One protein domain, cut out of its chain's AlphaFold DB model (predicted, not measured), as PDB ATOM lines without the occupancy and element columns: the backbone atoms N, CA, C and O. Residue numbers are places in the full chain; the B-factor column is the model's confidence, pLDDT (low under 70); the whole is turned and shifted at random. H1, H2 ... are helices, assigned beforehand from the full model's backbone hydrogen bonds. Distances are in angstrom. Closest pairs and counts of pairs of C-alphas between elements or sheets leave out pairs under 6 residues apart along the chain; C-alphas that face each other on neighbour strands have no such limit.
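Overview. This is residues 82 to 166 of the 189 residues of an uncharacterized protein of Prevotella sp. CAG:487 (UniProt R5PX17). Two long helices, H4 and H1, lie side by side and run opposite ways, and two short helices, H2 and H3, make the turn between them at one end. At the opposite extremity from H2 and H3, the residues after H4 have no named element and fold back as a tail that sticks out; residues 155 to 166, of which 155 and 156 belong to H4, stand free. The printed part has 85 residues with four named helices, in the order H1, H2, H3, H4, and no named strand; its class is all helix. It is extended, with a radius of gyration of the C-alphas of 19.4 A, and spans 65 by 19 by 16 A, part of that length being the tail.

Along the chain. The longest helix is H4, residues 132 to 156, which measures 36.0 A from first to last C-alpha, from C-alpha 132 at (331.911, 180.396, 279.840) to C-alpha 156 at (298.221, 167.971, 276.764). H1, residues 83 to 106, measures 33.6 A and begins with C-alpha 83 at (306.428, 176.342, 264.188). H3, residues 121 to 129, measures 12.0 A. H2, residues 113 to 118, measures 8.8 A.

Arrangement. H4 and H1 touch, with 12 pairs of C-alphas within 8 A; the closest C-alphas are those of Leu 102 and Ala 133, 5.3 A apart. They run opposite ways at a shallow tilt of 18 degrees. H3 is close to H4 but not clearly touching it: their closest C-alphas, those of Leu 128 and Met 134, are 6.9 A apart. These two run the same way at a steep tilt of 55 degrees. H1 and H3 only just touch, with 3 pairs of C-alphas within 8 A, and only at their ends; H1 does so with residues 103 to 106 alone. The closest C-alphas are those of Ala 106 and Ala 127, 5.3 A apart. H1 and H3 run opposite ways at a steep tilt of 37 degrees, only just past shallow. H2 is apart from H1, from H3 and from H4. In H2, H3 and H4 every O i to N i+4 pair is within hydrogen-bond range; in H1, 19 of 20 are.

Size, cuts and confidence. The two C-alphas farthest apart, those of Ser 118 and Glu 162, are 64.9 A apart, while those of Gly 82 and Tyr 166, the first and last printed, are 10.5 A apart. Without residues 155 to 166 the body spans 49 by 19 by 15 A. The printed part has no cut. The links H2 to H3 and H3 to H4 are tight, the link H1 to H2 is short, and no link is long. The mean pLDDT of the printed part is 90.3; residue 110 alone is under 70.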
ATOM      1  N   GLY A  82     302.491 174.839 263.935       97.06
ATOM      2  CA  GLY A  82     303.523 173.807 264.093       97.06
ATOM      3  C   GLY A  82     304.937 174.371 264.307       97.06
ATOM      4  O   GLY A  82     305.789 173.710 264.894       97.06
ATOM      5  N   TRP A  83     305.168 175.637 263.939       97.00
ATOM      6  CA  TRP A  83     306.428 176.342 264.188       97.00
ATOM      7  C   TRP A  83     306.782 176.515 265.668       97.00
ATOM      8  O   TRP A  83     307.954 176.721 265.953       97.00
ATOM      9  N   TRP A  84     305.847 176.354 266.613       98.06
ATOM     10  CA  TRP A  84     306.213 176.229 268.034       98.06
ATOM     11  C   TRP A  84     307.186 175.062 268.258       98.06
ATOM     12  O   TRP A  84     308.186 175.196 268.953       98.06
ATOM     13  N   TYR A  85     306.957 173.929 267.597       98.00
ATOM     14  CA  TYR A  85     307.907 172.822 267.626       98.00
ATOM     15  C   TYR A  85     309.130 173.091 266.734       98.00
ATOM     16  O   TYR A  85     310.259 172.836 267.144       98.00
ATOM     17  N   GLY A  86     308.930 173.678 265.547       96.81
ATOM     18  CA  GLY A  86     310.024 174.007 264.622       96.81
ATOM     19  C   GLY A  86     311.089 174.945 265.216       96.81
ATOM     20  O   GLY A  86     312.281 174.701 265.043       96.81
ATOM     21  N   VAL A  87     310.679 175.968 265.973       96.62
ATOM     22  CA  VAL A  87     311.596 176.863 266.702       96.62
ATOM     23  C   VAL A  87     312.397 176.079 267.740       96.62
ATOM     24  O   VAL A  87     313.612 176.238 267.798       96.62
ATOM     25  N   SER A  88     311.757 175.172 268.490       95.19
ATOM     26  CA  SER A  88     312.464 174.286 269.427       95.19
ATOM     27  C   SER A  88     313.553 173.469 268.734       95.19
ATOM     28  O   SER A  88     314.649 173.339 269.270       95.19
ATOM     29  N   MET A  89     313.260 172.918 267.552       95.25
ATOM     30  CA  MET A  89     314.218 172.107 266.799       95.25
ATOM     31  C   MET A  89     315.404 172.941 266.310       95.25
ATOM     32  O   MET A  89     316.551 172.534 266.492       95.25
ATOM     33  N   ILE A  90     315.146 174.108 265.714       96.69
ATOM     34  CA  ILE A  90     316.198 174.969 265.156       96.69
ATOM     35  C   ILE A  90     317.059 175.549 266.280       96.69
ATOM     36  O   ILE A  90     318.275 175.368 266.274       96.69
ATOM     37  N   CYS A  91     316.442 176.192 267.274       96.50
ATOM     38  CA  CYS A  91     317.167 176.784 268.396       96.50
ATOM     39  C   CYS A  91     317.888 175.717 269.226       96.50
ATOM     40  O   CYS A  91     319.032 175.938 269.603       96.50
ATOM     41  N   GLY A  92     317.271 174.553 269.457       95.12
ATOM     42  CA  GLY A  92     317.901 173.434 270.165       95.12
ATOM     43  C   GLY A  92     319.099 172.844 269.418       95.12
ATOM     44  O   GLY A  92     320.110 172.520 270.041       95.12
ATOM     45  N   THR A  93     319.032 172.772 268.083       94.19
ATOM     46  CA  THR A  93     320.163 172.324 267.253       94.19
ATOM     47  C   THR A  93     321.303 173.340 267.286       94.19
ATOM     48  O   THR A  93     322.442 172.965 267.547       94.19
ATOM     49  N   ILE A  94     321.004 174.632 267.093       96.69
ATOM     50  CA  ILE A  94     322.003 175.712 267.169       96.69
ATOM     51  C   ILE A  94     322.650 175.741 268.554       96.69
ATOM     52  O   ILE A  94     323.872 175.779 268.661       96.69
ATOM     53  N   TYR A  95     321.841 175.671 269.610       96.12
ATOM     54  CA  TYR A  95     322.313 175.632 270.988       96.12
ATOM     55  C   TYR A  95     323.263 174.454 271.230       96.12
ATOM     56  O   TYR A  95     324.355 174.663 271.749       96.12
ATOM     57  N   THR A  96     322.889 173.241 270.805       94.12
ATOM     58  CA  THR A  96     323.739 172.048 270.952       94.12
ATOM     59  C   THR A  96     325.066 172.206 270.208       94.12
ATOM     60  O   THR A  96     326.110 171.881 270.760       94.12
ATOM     61  N   ILE A  97     325.050 172.750 268.985       95.19
ATOM     62  CA  ILE A  97     326.277 173.004 268.214       95.19
ATOM     63  C   ILE A  97     327.182 173.989 268.959       95.19
ATOM     64  O   ILE A  97     328.353 173.688 269.167       95.19
ATOM     65  N   VAL A  98     326.642 175.126 269.408       95.12
ATOM     66  CA  VAL A  98     327.411 176.148 270.137       95.12
ATOM     67  C   VAL A  98     327.946 175.597 271.458       95.12
ATOM     68  O   VAL A  98     329.120 175.789 271.757       95.12
ATOM     69  N   ALA A  99     327.129 174.869 272.223       93.56
ATOM     70  CA  ALA A  99     327.550 174.238 273.471       93.56
ATOM     71  C   ALA A  99     328.707 173.254 273.237       93.56
ATOM     72  O   ALA A  99     329.723 173.336 273.924       93.56
ATOM     73  N   CYS A 100     328.608 172.389 272.222       91.69
ATOM     74  CA  CYS A 100     329.699 171.492 271.839       91.69
ATOM     75  C   CYS A 100     330.953 172.263 271.405       91.69
ATOM     76  O   CYS A 100     332.052 171.906 271.816       91.69
ATOM     77  N   SER A 101     330.815 173.334 270.615       90.69
ATOM     78  CA  SER A 101     331.953 174.169 270.208       90.69
ATOM     79  C   SER A 101     332.645 174.838 271.398       90.69
ATOM     80  O   SER A 101     333.871 174.898 271.422       90.69
ATOM     81  N   LEU A 102     331.888 175.301 272.397       90.69
ATOM     82  CA  LEU A 102     332.439 175.885 273.623       90.69
ATOM     83  C   LEU A 102     333.160 174.841 274.482       90.69
ATOM     84  O   LEU A 102     334.226 175.138 275.010       90.69
ATOM     85  N   VAL A 103     332.622 173.622 274.579       89.38
ATOM     86  CA  VAL A 103     333.285 172.506 275.275       89.38
ATOM     87  C   VAL A 103     334.589 172.127 274.574       89.38
ATOM     88  O   VAL A 103     335.617 172.000 275.227       89.38
ATOM     89  N   ILE A 104     334.577 172.006 273.243       87.94
ATOM     90  CA  ILE A 104     335.787 171.707 272.465       87.94
ATOM     91  C   ILE A 104     336.834 172.810 272.657       87.94
ATOM     92  O   ILE A 104     337.997 172.507 272.894       87.94
ATOM     93  N   ALA A 105     336.432 174.083 272.595       87.56
ATOM     94  CA  ALA A 105     337.336 175.206 272.829       87.56
ATOM     95  C   ALA A 105     337.927 175.199 274.250       87.56
ATOM     96  O   ALA A 105     339.118 175.459 274.403       87.56
ATOM     97  N   ALA A 106     337.124 174.865 275.267       85.69
ATOM     98  CA  ALA A 106     337.584 174.748 276.650       85.69
ATOM     99  C   ALA A 106     338.613 173.619 276.827       85.69
ATOM    100  O   ALA A 106     339.594 173.790 277.540       85.69
ATOM    101  N   LEU A 107     338.447 172.505 276.111       84.94
ATOM    102  CA  LEU A 107     339.367 171.361 276.123       84.94
ATOM    103  C   LEU A 107     340.589 171.531 275.193       84.94
ATOM    104  O   LEU A 107     341.201 170.546 274.789       84.94
ATOM    105  N   GLY A 108     340.941 172.766 274.816       78.88
ATOM    106  CA  GLY A 108     342.121 173.051 273.989       78.88
ATOM    107  C   GLY A 108     341.860 173.202 272.485       78.88
ATOM    108  O   GLY A 108     342.800 173.382 271.713       78.88
ATOM    109  N   GLY A 109     340.605 173.196 272.030       75.94
ATOM    110  CA  GLY A 109     340.232 173.583 270.664       75.94
ATOM    111  C   GLY A 109     340.887 172.728 269.572       75.94
ATOM    112  O   GLY A 109     340.622 171.537 269.468       75.94
ATOM    113  N   SER A 110     341.723 173.344 268.729       67.94
ATOM    114  CA  SER A 110     342.479 172.674 267.653       67.94
ATOM    115  C   SER A 110     343.690 171.866 268.146       67.94
ATOM    116  O   SER A 110     344.561 171.529 267.342       67.94
ATOM    117  N   ALA A 111     343.780 171.608 269.450       71.75
ATOM    118  CA  ALA A 111     344.783 170.741 270.046       71.75
ATOM    119  C   ALA A 111     344.737 169.339 269.414       71.75
ATOM    120  O   ALA A 111     343.678 168.822 269.043       71.75
ATOM    121  N   SER A 112     345.905 168.726 269.246       74.00
ATOM    122  CA  SER A 112     345.994 167.376 268.704       74.00
ATOM    123  C   SER A 112     345.411 166.361 269.696       74.00
ATOM    124  O   SER A 112     345.330 166.609 270.898       74.00
ATOM    125  N   ALA A 113     345.037 165.169 269.219       72.50
ATOM    126  CA  ALA A 113     344.575 164.095 270.105       72.50
ATOM    127  C   ALA A 113     345.620 163.717 271.179       72.50
ATOM    128  O   ALA A 113     345.249 163.238 272.248       72.50
ATOM    129  N   ALA A 114     346.910 163.959 270.906       75.12
ATOM    130  CA  ALA A 114     347.992 163.759 271.864       75.12
ATOM    131  C   ALA A 114     347.938 164.783 273.012       75.12
ATOM    132  O   ALA A 114     348.089 164.398 274.170       75.12
ATOM    133  N   ASP A 115     347.632 166.045 272.707       74.19
ATOM    134  CA  ASP A 115     347.535 167.120 273.701       74.19
ATOM    135  C   ASP A 115     346.383 166.852 274.680       74.19
ATOM    136  O   ASP A 115     346.592 166.852 275.893       74.19
ATOM    137  N   LEU A 116     345.202 166.481 274.169       71.06
ATOM    138  CA  LEU A 116     344.043 166.123 275.000       71.06
ATOM    139  C   LEU A 116     344.319 164.907 275.901       71.06
ATOM    140  O   LEU A 116     343.880 164.870 277.046       71.06
ATOM    141  N   SER A 117     345.064 163.916 275.398       78.75
ATOM    142  CA  SER A 117     345.431 162.717 276.168       78.75
ATOM    143  C   SER A 117     346.485 162.965 277.250       78.75
ATOM    144  O   SER A 117     346.669 162.122 278.124       78.75
ATOM    145  N   SER A 118     347.176 164.106 277.182       81.12
ATOM    146  CA  SER A 118     348.192 164.507 278.156       81.12
ATOM    147  C   SER A 118     347.649 165.406 279.271       81.12
ATOM    148  O   SER A 118     348.345 165.604 280.265       81.12
ATOM    149  N   MET A 119     346.412 165.904 279.137       82.69
ATOM    150  CA  MET A 119     345.756 166.719 280.160       82.69
ATOM    151  C   MET A 119     345.447 165.893 281.410       82.69
ATOM    152  O   MET A 119     344.908 164.784 281.342       82.69
ATOM    153  N   SER A 120     345.755 166.459 282.572       87.62
ATOM    154  CA  SER A 120     345.371 165.887 283.857       87.62
ATOM    155  C   SER A 120     343.857 165.996 284.081       87.62
ATOM    156  O   SER A 120     343.168 166.844 283.512       87.62
ATOM    157  N   SER A 121     343.308 165.134 284.942       86.88
ATOM    158  CA  SER A 121     341.880 165.190 285.285       86.88
ATOM    159  C   SER A 121     341.480 166.517 285.933       86.88
ATOM    160  O   SER A 121     340.340 166.938 285.779       86.88
ATOM    161  N   GLU A 122     342.406 167.178 286.629       87.69
ATOM    162  CA  GLU A 122     342.168 168.467 287.281       87.69
ATOM    163  C   GLU A 122     342.007 169.587 286.244       87.69
ATOM    164  O   GLU A 122     341.012 170.306 286.288       87.69
ATOM    165  N   GLU A 123     342.885 169.648 285.238       83.50
ATOM    166  CA  GLU A 123     342.795 170.623 284.136       83.50
ATOM    167  C   GLU A 123     341.518 170.440 283.305       83.50
ATOM    168  O   GLU A 123     340.887 171.412 282.894       83.50
ATOM    169  N   ILE A 124     341.103 169.188 283.071       82.12
ATOM    170  CA  ILE A 124     339.848 168.888 282.367       82.12
ATOM    171  C   ILE A 124     338.648 169.382 283.179       82.12
ATOM    172  O   ILE A 124     337.719 169.963 282.618       82.12
ATOM    173  N   VAL A 125     338.646 169.144 284.491       85.50
ATOM    174  CA  VAL A 125     337.551 169.576 285.366       85.50
ATOM    175  C   VAL A 125     337.494 171.100 285.445       85.50
ATOM    176  O   VAL A 125     336.406 171.650 285.300       85.50
ATOM    177  N   GLU A 126     338.628 171.784 285.593       85.00
ATOM    178  CA  GLU A 126     338.699 173.251 285.609       85.00
ATOM    179  C   GLU A 126     338.189 173.849 284.288       85.00
ATOM    180  O   GLU A 126     337.267 174.670 284.284       85.00
ATOM    181  N   ALA A 127     338.685 173.348 283.150       80.25
ATOM    182  CA  ALA A 127     338.255 173.781 281.821       80.25
ATOM    183  C   ALA A 127     336.746 173.590 281.597       80.25
ATOM    184  O   ALA A 127     336.075 174.452 281.018       80.25
ATOM    185  N   LEU A 128     336.199 172.464 282.064       81.75
ATOM    186  CA  LEU A 128     334.783 172.154 281.922       81.75
ATOM    187  C   LEU A 128     333.897 172.864 282.936       81.75
ATOM    188  O   LEU A 128     332.722 172.981 282.633       81.75
ATOM    189  N   MET A 129     334.389 173.291 284.103       84.50
ATOM    190  CA  MET A 129     333.550 173.819 285.191       84.50
ATOM    191  C   MET A 129     333.621 175.342 285.343       84.50
ATOM    192  O   MET A 129     332.611 175.962 285.676       84.50
ATOM    193  N   GLU A 130     334.775 175.955 285.075       82.31
ATOM    194  CA  GLU A 130     335.020 177.379 285.363       82.31
ATOM    195  C   GLU A 130     334.884 178.285 284.128       82.31
ATOM    196  O   GLU A 130     334.831 179.512 284.229       82.31
ATOM    197  N   GLY A 131     334.770 177.688 282.941       80.75
ATOM    198  CA  GLY A 131     334.671 178.414 281.681       80.75
ATOM    199  C   GLY A 131     333.273 178.973 281.353       80.75
ATOM    200  O   GLY A 131     332.250 178.541 281.896       80.75
ATOM    201  N   PRO A 132     333.185 179.870 280.349       83.81
ATOM    202  CA  PRO A 132     331.911 180.396 279.840       83.81
ATOM    203  C   PRO A 132     330.977 179.300 279.293       83.81
ATOM    204  O   PRO A 132     329.766 179.514 279.195       83.81
ATOM    205  N   ALA A 133     331.521 178.119 278.970       87.06
ATOM    206  CA  ALA A 133     330.766 176.949 278.537       87.06
ATOM    207  C   ALA A 133     329.703 176.536 279.568       87.06
ATOM    208  O   ALA A 133     328.554 176.316 279.189       87.06
ATOM    209  N   MET A 134     330.031 176.506 280.865       88.94
ATOM    210  CA  MET A 134     329.073 176.069 281.889       88.94
ATOM    211  C   MET A 134     327.918 177.026 282.083       88.94
ATOM    212  O   MET A 134     326.773 176.585 282.168       88.94
ATOM    213  N   GLY A 135     328.197 178.330 282.127       89.94
ATOM    214  CA  GLY A 135     327.146 179.340 282.226       89.94
ATOM    215  C   GLY A 135     326.190 179.261 281.035       89.94
ATOM    216  O   GLY A 135     324.970 179.236 281.214       89.94
ATOM    217  N   PHE A 136     326.738 179.134 279.822       92.19
ATOM    218  CA  PHE A 136     325.947 178.984 278.601       92.19
ATOM    219  C   PHE A 136     325.104 177.701 278.611       92.19
ATOM    220  O   PHE A 136     323.908 177.751 278.307       92.19
ATOM    221  N   ILE A 137     325.697 176.569 279.010       93.12
ATOM    222  CA  ILE A 137     325.000 175.282 279.099       93.12
ATOM    223  C   ILE A 137     323.879 175.343 280.145       93.12
ATOM    224  O   ILE A 137     322.745 174.957 279.871       93.12
ATOM    225  N   GLY A 138     324.158 175.871 281.337       93.25
ATOM    226  CA  GLY A 138     323.169 175.973 282.410       93.25
ATOM    227  C   GLY A 138     321.957 176.821 282.015       93.25
ATOM    228  O   GLY A 138     320.815 176.381 282.163       93.25
ATOM    229  N   ILE A 139     322.193 178.012 281.453       94.06
ATOM    230  CA  ILE A 139     321.122 178.922 281.017       94.06
ATOM    231  C   ILE A 139     320.320 178.307 279.867       94.06
ATOM    232  O   ILE A 139     319.087 178.356 279.877       94.06
ATOM    233  N   GLY A 140     320.997 177.709 278.886       95.12
ATOM    234  CA  GLY A 140     320.331 177.091 277.744       95.12
ATOM    235  C   GLY A 140     319.501 175.867 278.125       95.12
ATOM    236  O   GLY A 140     318.375 175.735 277.648       95.12
ATOM    237  N   LEU A 141     319.992 175.020 279.037       94.94
ATOM    238  CA  LEU A 141     319.213 173.908 279.588       94.94
ATOM    239  C   LEU A 141     317.984 174.409 280.350       94.94
ATOM    240  O   LEU A 141     316.890 173.899 280.120       94.94
ATOM    241  N   LEU A 142     318.128 175.432 281.198       96.81
ATOM    242  CA  LEU A 142     316.998 176.017 281.924       96.81
ATOM    243  C   LEU A 142     315.936 176.567 280.958       96.81
ATOM    244  O   LEU A 142     314.755 176.238 281.078       96.81
ATOM    245  N   ALA A 143     316.352 177.364 279.970       97.00
ATOM    246  CA  ALA A 143     315.458 177.910 278.952       97.00
ATOM    247  C   ALA A 143     314.783 176.797 278.131       97.00
ATOM    248  O   ALA A 143     313.577 176.854 277.879       97.00
ATOM    249  N   GLY A 144     315.541 175.758 277.767       96.69
ATOM    250  CA  GLY A 144     315.042 174.580 277.061       96.69
ATOM    251  C   GLY A 144     314.001 173.806 277.868       96.69
ATOM    252  O   GLY A 144     312.963 173.439 277.322       96.69
ATOM    253  N   VAL A 145     314.220 173.620 279.173       97.31
ATOM    254  CA  VAL A 145     313.252 172.979 280.077       97.31
ATOM    255  C   VAL A 145     311.974 173.806 280.180       97.31
ATOM    256  O   VAL A 145     310.885 173.258 280.019       97.31
ATOM    257  N   ILE A 146     312.083 175.124 280.376       98.06
ATOM    258  CA  ILE A 146     310.917 176.020 280.434       98.06
ATOM    259  C   ILE A 146     310.112 175.932 279.129       98.06
ATOM    260  O   ILE A 146     308.894 175.743 279.160       98.06
ATOM    261  N   TYR A 147     310.781 176.002 277.975       98.00
ATOM    262  CA  TYR A 147     310.121 175.886 276.673       98.00
ATOM    263  C   TYR A 147     309.505 174.497 276.451       98.00
ATOM    264  O   TYR A 147     308.385 174.380 275.950       98.00
ATOM    265  N   GLY A 148     310.196 173.441 276.881       97.38
ATOM    266  CA  GLY A 148     309.705 172.065 276.847       97.38
ATOM    267  C   GLY A 148     308.434 171.878 277.675       97.38
ATOM    268  O   GLY A 148     307.496 171.235 277.207       97.38
ATOM    269  N   ILE A 149     308.350 172.504 278.853       98.25
ATOM    270  CA  ILE A 149     307.135 172.508 279.683       98.25
ATOM    271  C   ILE A 149     305.990 173.225 278.958       98.25
ATOM    272  O   ILE A 149     304.871 172.711 278.928       98.25
ATOM    273  N   ILE A 150     306.252 174.371 278.319       98.25
ATOM    274  CA  ILE A 150     305.241 175.093 277.525       98.25
ATOM    275  C   ILE A 150     304.698 174.201 276.396       98.25
ATOM    276  O   ILE A 150     303.480 174.080 276.232       98.25
ATOM    277  N   LEU A 151     305.581 173.533 275.645       98.12
ATOM    278  CA  LEU A 151     305.177 172.601 274.588       98.12
ATOM    279  C   LEU A 151     304.402 171.402 275.137       98.12
ATOM    280  O   LEU A 151     303.378 171.029 274.567       98.12
ATOM    281  N   LEU A 152     304.840 170.832 276.260       98.06
ATOM    282  CA  LEU A 152     304.150 169.727 276.919       98.06
ATOM    283  C   LEU A 152     302.717 170.118 277.297       98.06
ATOM    284  O   LEU A 152     301.778 169.376 277.003       98.06
ATOM    285  N   ILE A 153     302.531 171.312 277.869       98.19
ATOM    286  CA  ILE A 153     301.202 171.858 278.166       98.19
ATOM    287  C   ILE A 153     300.365 171.922 276.884       98.19
ATOM    288  O   ILE A 153     299.216 171.474 276.886       98.19
ATOM    289  N   PHE A 154     300.921 172.413 275.773       98.06
ATOM    290  CA  PHE A 154     300.201 172.464 274.495       98.06
ATOM    291  C   PHE A 154     299.822 171.068 273.982       98.06
ATOM    292  O   PHE A 154     298.692 170.863 273.535       98.06
ATOM    293  N   TYR A 155     300.708 170.080 274.098       98.25
ATOM    294  CA  TYR A 155     300.417 168.705 273.685       98.25
ATOM    295  C   TYR A 155     299.316 168.064 274.539       98.25
ATOM    296  O   TYR A 155     298.491 167.309 274.008       98.25
ATOM    297  N   CYS A 156     299.233 168.435 275.817       97.69
ATOM    298  CA  CYS A 156     298.221 167.971 276.764       97.69
ATOM    299  C   CYS A 156     296.866 168.696 276.674       97.69
ATOM    300  O   CYS A 156     295.903 168.207 277.258       97.69
ATOM    301  N   GLN A 157     296.739 169.823 275.960       97.56
ATOM    302  CA  GLN A 157     295.467 170.563 275.814       97.56
ATOM    303  C   GLN A 157     294.430 169.823 274.964       97.56
ATOM    304  O   GLN A 157     294.770 168.909 274.229       97.56
ATOM    305  N   ASP A 158     293.129 170.118 275.087       96.75
ATOM    306  CA  ASP A 158     292.104 169.336 274.359       96.75
ATOM    307  C   ASP A 158     292.017 169.782 272.909       96.75
ATOM    308  O   ASP A 158     292.470 170.874 272.565       96.75
ATOM    309  N   SER A 159     291.453 168.924 272.066       95.31
ATOM    310  CA  SER A 159     291.115 169.315 270.703       95.31
ATOM    311  C   SER A 159     290.162 170.501 270.734       95.31
ATOM    312  O   SER A 159     289.209 170.512 271.516       95.31
ATOM    313  N   GLN A 160     290.391 171.496 269.875       95.19
ATOM    314  CA  GLN A 160     289.385 172.532 269.664       95.19
ATOM    315  C   GLN A 160     288.089 171.881 269.161       95.19
ATOM    316  O   GLN A 160     288.126 170.990 268.305       95.19
ATOM    317  N   LYS A 161     286.959 172.285 269.749       94.19
ATOM    318  CA  LYS A 161     285.643 171.709 269.444       94.19
ATOM    319  C   LYS A 161     285.231 172.004 268.012       94.19
ATOM    320  O   LYS A 161     284.852 171.101 267.283       94.19
ATOM    321  N   GLU A 162     285.380 173.258 267.625       91.44
ATOM    322  CA  GLU A 162     285.015 173.728 266.301       91.44
ATOM    323  C   GLU A 162     286.136 173.470 265.287       91.44
ATOM    324  O   GLU A 162     287.292 173.158 265.627       91.44
ATOM    325  N   GLU A 163     285.781 173.603 264.015       93.38
ATOM    326  CA  GLU A 163     286.753 173.716 262.943       93.38
ATOM    327  C   GLU A 163     287.650 174.942 263.164       93.38
ATOM    328  O   GLU A 163     287.213 176.009 263.596       93.38
ATOM    329  N   ASN A 164     288.938 174.773 262.881       94.81
ATOM    330  CA  ASN A 164     289.891 175.872 262.865       94.81
ATOM    331  C   ASN A 164     290.569 175.928 261.492       94.81
ATOM    332  O   ASN A 164     290.337 175.081 260.635       94.81
ATOM    333  N   LYS A 165     291.469 176.890 261.279       96.19
ATOM    334  CA  LYS A 165     292.182 177.069 259.996       96.19
ATOM    335  C   LYS A 165     292.990 175.853 259.504       96.19
ATOM    336  O   LYS A 165     293.510 175.882 258.392       96.19
ATOM    337  N   TYR A 166     293.169 174.829 260.337       96.38
ATOM    338  CA  TYR A 166     293.858 173.585 260.000       96.38
ATOM    339  C   TYR A 166     292.896 172.429 259.684       96.38
ATOM    340  O   TYR A 166     293.372 171.326 259.412       96.38
TER     341      TYR A 166